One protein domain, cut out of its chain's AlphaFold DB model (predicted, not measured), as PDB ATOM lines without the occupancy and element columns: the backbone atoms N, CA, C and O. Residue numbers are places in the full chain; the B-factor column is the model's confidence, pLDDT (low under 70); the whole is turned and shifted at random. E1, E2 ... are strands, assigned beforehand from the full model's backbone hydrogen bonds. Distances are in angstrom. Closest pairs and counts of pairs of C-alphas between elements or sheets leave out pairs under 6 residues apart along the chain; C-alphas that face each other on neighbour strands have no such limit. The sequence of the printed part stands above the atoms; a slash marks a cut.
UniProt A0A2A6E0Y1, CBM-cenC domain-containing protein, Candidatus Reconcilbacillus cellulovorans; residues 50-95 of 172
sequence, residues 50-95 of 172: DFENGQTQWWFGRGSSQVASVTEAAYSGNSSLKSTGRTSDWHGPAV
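Overview. This is residues 50 to 95 of the 172 residues of the protein "CBM-cenC domain-containing protein" of Candidatus Reconcilbacillus cellulovorans (UniProt A0A2A6E0Y1). With little regular structure, this is a strand hairpin, E2 and E3, with a smaller strand pair, E1 and E4, packed on the end where E2 begins and E3 ends. The printed part has 46 residues, only 16 of them in the named strands E1 to E4, and no named helix: all strand, in two antiparallel two-stranded sheets. It is compact, radius of gyration of the C-alphas 10.5 A, with an elongated outline of 30 by 18 by 12 A.

Arrangement. Look first at the hairpin of E2, residues 66 to 70, and E3, residues 80 to 84, antiparallel at 149 degrees; N 68 and O 82, 3.1 A apart, are within hydrogen-bond range. E1, residues 60 to 62, and E4, residues 92 to 94, are antiparallel at 127 degrees, with N 60 and O 94 within range at 2.8 A. The closest C-alphas of E1 and E2 are those of Gly 61 and Val 67, 5.5 A apart.

Along the chain. Find C-alpha 60 at (69.503, 58.267, 92.652), where E1 begins, 6.4 A long; E2 runs 12.4 A, E3 13.0 A, and E4 6.5 A to C-alpha 94 at (73.806, 57.388, 95.844).

Size, cuts and confidence. The C-alphas farthest apart, of Gly 77 and Ser 88, are 30.2 A apart. The printed part has no cut, no long link and no residue under pLDDT 70.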
ATOM      1  N   ASP A  50      80.313  57.539  83.746       96.88
ATOM      2  CA  ASP A  50      80.760  58.738  83.024       96.88
ATOM      3  C   ASP A  50      79.622  59.734  82.753       96.88
ATOM      4  O   ASP A  50      79.875  60.906  82.497       96.88
ATOM      5  N   PHE A  51      78.366  59.288  82.878       98.06
ATOM      6  CA  PHE A  51      77.141  60.055  82.640       98.06
ATOM      7  C   PHE A  51      76.971  60.605  81.211       98.06
ATOM      8  O   PHE A  51      76.082  61.427  80.979       98.06
ATOM      9  N   GLU A  52      77.756  60.127  80.240       98.06
ATOM     10  CA  GLU A  52      77.796  60.673  78.871       98.06
ATOM     11  C   GLU A  52      76.586  60.291  78.010       98.06
ATOM     12  O   GLU A  52      76.316  60.904  76.980       98.06
ATOM     13  N   ASN A  53      75.805  59.301  78.440       95.94
ATOM     14  CA  ASN A  53      74.590  58.868  77.745       95.94
ATOM     15  C   ASN A  53      73.335  59.679  78.131       95.94
ATOM     16  O   ASN A  53      72.216  59.262  77.829       95.94
ATOM     17  N   GLY A  54      73.503  60.798  78.845       94.62
ATOM     18  CA  GLY A  54      72.401  61.648  79.306       94.62
ATOM     19  C   GLY A  54      71.527  61.022  80.400       94.62
ATOM     20  O   GLY A  54      70.506  61.598  80.765       94.62
ATOM     21  N   GLN A  55      71.911  59.862  80.943       96.50
ATOM     22  CA  GLN A  55      71.195  59.172  82.018       96.50
ATOM     23  C   GLN A  55      71.947  59.296  83.345       96.50
ATOM     24  O   GLN A  55      73.150  59.543  83.390       96.50
ATOM     25  N   THR A  56      71.252  59.048  84.456       97.00
ATOM     26  CA  THR A  56      71.879  59.011  85.789       97.00
ATOM     27  C   THR A  56      72.665  57.725  86.046       97.00
ATOM     28  O   THR A  56      73.330  57.619  87.070       97.00
ATOM     29  N   GLN A  57      72.595  56.740  85.142       96.94
ATOM     30  CA  GLN A  57      73.298  55.456  85.244       96.94
ATOM     31  C   GLN A  57      73.059  54.755  86.598       96.94
ATOM     32  O   GLN A  57      73.997  54.340  87.273       96.94
ATOM     33  N   TRP A  58      71.782  54.652  86.991       97.12
ATOM     34  CA  TRP A  58      71.302  54.060  88.256       97.12
ATOM     35  C   TRP A  58      71.610  54.855  89.525       97.12
ATOM     36  O   TRP A  58      71.206  54.445  90.615       97.12
ATOM     37  N   TRP A  59      72.261  56.011  89.408       98.25
ATOM     38  CA  TRP A  59      72.364  56.925  90.530       98.25
ATOM     39  C   TRP A  59      71.008  57.557  90.829       98.25
ATOM     40  O   TRP A  59      70.270  57.972  89.930       98.25
ATOM     41  N   PHE A  60      70.712  57.665  92.116       98.12
ATOM     42  CA  PHE A  60      69.503  58.267  92.652       98.12
ATOM     43  C   PHE A  60      69.849  59.283  93.742       98.12
ATOM     44  O   PHE A  60      70.959  59.329  94.278       98.12
ATOM     45  N   GLY A  61      68.883  60.134  94.063       97.75
ATOM     46  CA  GLY A  61      69.006  61.076  95.160       97.75
ATOM     47  C   GLY A  61      68.612  60.437  96.488       97.75
ATOM     48  O   GLY A  61      67.497  59.952  96.650       97.75
ATOM     49  N   ARG A  62      69.529  60.441  97.455       95.69
ATOM     50  CA  ARG A  62      69.271  60.017  98.829       95.69
ATOM     51  C   ARG A  62      68.736  61.182  99.663       95.69
ATOM     52  O   ARG A  62      69.276  62.294  99.611       95.69
ATOM     53  N   GLY A  63      67.706  60.907 100.466       95.50
ATOM     54  CA  GLY A  63      66.964  61.934 101.201       95.50
ATOM     55  C   GLY A  63      66.168  62.811 100.235       95.50
ATOM     56  O   GLY A  63      65.538  62.299  99.319       95.50
ATOM     57  N   SER A  64      66.237  64.132 100.400       96.62
ATOM     58  CA  SER A  64      65.594  65.089  99.479       96.62
ATOM     59  C   SER A  64      66.431  65.430  98.238       96.62
ATOM     60  O   SER A  64      66.038  66.296  97.457       96.62
ATOM     61  N   SER A  65      67.618  64.828  98.083       97.19
ATOM     62  CA  SER A  65      68.478  65.120  96.936       97.19
ATOM     63  C   SER A  65      67.772  64.743  95.635       97.19
ATOM     64  O   SER A  65      67.130  63.706  95.549       97.19
ATOM     65  N   GLN A  66      67.975  65.540  94.595       97.69
ATOM     66  CA  GLN A  66      67.616  65.210  93.214       97.69
ATOM     67  C   GLN A  66      68.902  65.049  92.411       97.69
ATOM     68  O   GLN A  66      69.898  65.700  92.738       97.69
ATOM     69  N   VAL A  67      68.907  64.167  91.409       97.94
ATOM     70  CA  VAL A  67      70.079  63.918  90.560       97.94
ATOM     71  C   VAL A  67      69.708  63.931  89.083       97.94
ATOM     72  O   VAL A  67      68.648  63.443  88.707       97.94
ATOM     73  N   ALA A  68      70.587  64.488  88.253       97.94
ATOM     74  CA  ALA A  68      70.433  64.524  86.801       97.94
ATOM     75  C   ALA A  68      71.808  64.520  86.122       97.94
ATOM     76  O   ALA A  68      72.758  65.091  86.667       97.94
ATOM     77  N   SER A  69      71.912  63.901  84.942       97.88
ATOM     78  CA  SER A  69      73.068  64.119  84.066       97.88
ATOM     79  C   SER A  69      72.969  65.515  83.447       97.88
ATOM     80  O   SER A  69      71.889  65.933  83.028       97.88
ATOM     81  N   VAL A  70      74.073  66.261  83.441       97.56
ATOM     82  CA  VAL A  70      74.154  67.638  82.935       97.56
ATOM     83  C   VAL A  70      75.464  67.877  82.195       97.56
ATOM     84  O   VAL A  70      76.455  67.199  82.448       97.56
ATOM     85  N   THR A  71      75.501  68.923  81.369       97.19
ATOM     86  CA  THR A  71      76.693  69.350  80.612       97.19
ATOM     87  C   THR A  71      77.312  70.662  81.117       97.19
ATOM     88  O   THR A  71      78.230  71.211  80.516       97.19
ATOM     89  N   GLU A  72      76.836  71.187  82.253       94.38
ATOM     90  CA  GLU A  72      77.295  72.464  82.833       94.38
ATOM     91  C   GLU A  72      78.768  72.430  83.291       94.38
ATOM     92  O   GLU A  72      79.455  73.453  83.346       94.38
ATOM     93  N   ALA A  73      79.237  71.253  83.707       91.44
ATOM     94  CA  ALA A  73      80.606  70.991  84.121       91.44
ATOM     95  C   ALA A  73      80.868  69.486  84.072       91.44
ATOM     96  O   ALA A  73      79.988  68.706  84.420       91.44
ATOM     97  N   ALA A  74      82.097  69.095  83.749       93.81
ATOM     98  CA  ALA A  74      82.524  67.702  83.741       93.81
ATOM     99  C   ALA A  74      83.964  67.569  84.256       93.81
ATOM    100  O   ALA A  74      84.727  68.542  84.272       93.81
ATOM    101  N   TYR A  75      84.321  66.375  84.733       93.81
ATOM    102  CA  TYR A  75      85.720  66.029  85.013       93.81
ATOM    103  C   TYR A  75      86.447  65.565  83.752       93.81
ATOM    104  O   TYR A  75      87.571  65.990  83.492       93.81
ATOM    105  N   SER A  76      85.771  64.732  82.976       94.00
ATOM    106  CA  SER A  76      86.177  64.203  81.682       94.00
ATOM    107  C   SER A  76      84.956  64.213  80.772       94.00
ATOM    108  O   SER A  76      83.845  64.160  81.287       94.00
ATOM    109  N   GLY A  77      85.162  64.249  79.456       95.75
ATOM    110  CA  GLY A  77      84.049  64.284  78.510       95.75
ATOM    111  C   GLY A  77      83.218  65.563  78.631       95.75
ATOM    112  O   GLY A  77      83.755  66.633  78.933       95.75
ATOM    113  N   ASN A  78      81.920  65.441  78.370       97.44
ATOM    114  CA  ASN A  78      80.986  66.561  78.288       97.44
ATOM    115  C   ASN A  78      79.965  66.562  79.427       97.44
ATOM    116  O   ASN A  78      79.322  67.590  79.643       97.44
ATOM    117  N   SER A  79      79.818  65.450  80.152       97.62
ATOM    118  CA  SER A  79      78.707  65.239  81.075       97.62
ATOM    119  C   SER A  79      79.171  64.954  82.506       97.62
ATOM    120  O   SER A  79      80.293  64.528  82.777       97.62
ATOM    121  N   SER A  80      78.302  65.226  83.477       97.56
ATOM    122  CA  SER A  80      78.465  64.779  84.862       97.56
ATOM    123  C   SER A  80      77.122  64.639  85.570       97.56
ATOM    124  O   SER A  80      76.103  65.146  85.106       97.56
ATOM    125  N   LEU A  81      77.119  63.987  86.733       97.75
ATOM    126  CA  LEU A  81      75.947  63.923  87.598       97.75
ATOM    127  C   LEU A  81      75.890  65.136  88.537       97.75
ATOM    128  O   LEU A  81      76.739  65.308  89.417       97.75
ATOM    129  N   LYS A  82      74.843  65.950  88.406       97.19
ATOM    130  CA  LYS A  82      74.549  67.058  89.322       97.19
ATOM    131  C   LYS A  82      73.571  66.607  90.398       97.19
ATOM    132  O   LYS A  82      72.560  65.986  90.093       97.19
ATOM    133  N   SER A  83      73.857  66.969  91.649       96.00
ATOM    134  CA  SER A  83      72.959  66.791  92.797       96.00
ATOM    135  C   SER A  83      72.472  68.151  93.308       96.00
ATOM    136  O   SER A  83      73.273  69.073  93.485       96.00
ATOM    137  N   THR A  84      71.166  68.281  93.544       95.81
ATOM    138  CA  THR A  84      70.496  69.496  94.050       95.81
ATOM    139  C   THR A  84      69.474  69.153  95.140       95.81
ATOM    140  O   THR A  84      69.262  67.983  95.453       95.81
ATOM    141  N   GLY A  85      68.864  70.165  95.772       94.69
ATOM    142  CA  GLY A  85      67.756  69.958  96.717       94.69
ATOM    143  C   GLY A  85      68.151  69.356  98.071       94.69
ATOM    144  O   GLY A  85      67.288  68.879  98.801       94.69
ATOM    145  N   ARG A  86      69.442  69.352  98.428       94.00
ATOM    146  CA  ARG A  86      69.928  68.845  99.722       94.00
ATOM    147  C   ARG A  86      69.497  69.778 100.860       94.00
ATOM    148  O   ARG A  86      69.845  70.953 100.843       94.00
ATOM    149  N   THR A  87      68.806  69.236 101.860       95.00
ATOM    150  CA  THR A  87      68.388  69.957 103.079       95.00
ATOM    151  C   THR A  87      69.081  69.458 104.349       95.00
ATOM    152  O   THR A  87      68.952  70.081 105.396       95.00
ATOM    153  N   SER A  88      69.833  68.357 104.270       93.25
ATOM    154  CA  SER A  88      70.677  67.826 105.349       93.25
ATOM    155  C   SER A  88      72.027  67.360 104.801       93.25
ATOM    156  O   SER A  88      72.171  67.084 103.604       93.25
ATOM    157  N   ASP A  89      73.031  67.265 105.670       91.06
ATOM    158  CA  ASP A  89      74.406  66.906 105.305       91.06
ATOM    159  C   ASP A  89      74.541  65.481 104.736       91.06
ATOM    160  O   ASP A  89      75.363  65.257 103.844       91.06
ATOM    161  N   TRP A  90      73.681  64.556 105.166       91.50
ATOM    162  CA  TRP A  90      73.615  63.172 104.693       91.50
ATOM    163  C   TRP A  90      72.839  62.976 103.378       91.50
ATOM    164  O   TRP A  90      72.900  61.889 102.797       91.50
ATOM    165  N   HIS A  91      72.124  63.999 102.885       95.06
ATOM    166  CA  HIS A  91      71.478  63.950 101.566       95.06
ATOM    167  C   HIS A  91      72.543  64.020 100.474       95.06
ATOM    168  O   HIS A  91      73.538  64.730 100.627       95.06
ATOM    169  N   GLY A  92      72.324  63.359  99.342       95.50
ATOM    170  CA  GLY A  92      73.259  63.409  98.221       95.50
ATOM    171  C   GLY A  92      73.018  62.314  97.185       95.50
ATOM    172  O   GLY A  92      72.061  61.555  97.318       95.50
ATOM    173  N   PRO A  93      73.865  62.230  96.151       97.19
ATOM    174  CA  PRO A  93      73.786  61.173  95.153       97.19
ATOM    175  C   PRO A  93      74.221  59.828  95.759       97.19
ATOM    176  O   PRO A  93      75.193  59.768  96.513       97.19
ATOM    177  N   ALA A  94      73.510  58.755  95.423       97.12
ATOM    178  CA  ALA A  94      73.806  57.388  95.844       97.12
ATOM    179  C   ALA A  94      73.556  56.401  94.696       97.12
ATOM    180  O   ALA A  94      72.787  56.690  93.783       97.12
ATOM    181  N   VAL A  95      74.192  55.233  94.755       97.19
ATOM    182  CA  VAL A  95      73.998  54.124  93.811       97.19
ATOM    183  C   VAL A  95      74.036  52.807  94.582       97.19
ATOM    184  O   VAL A  95      74.801  52.672  95.540       97.19
TER     185      VAL A  95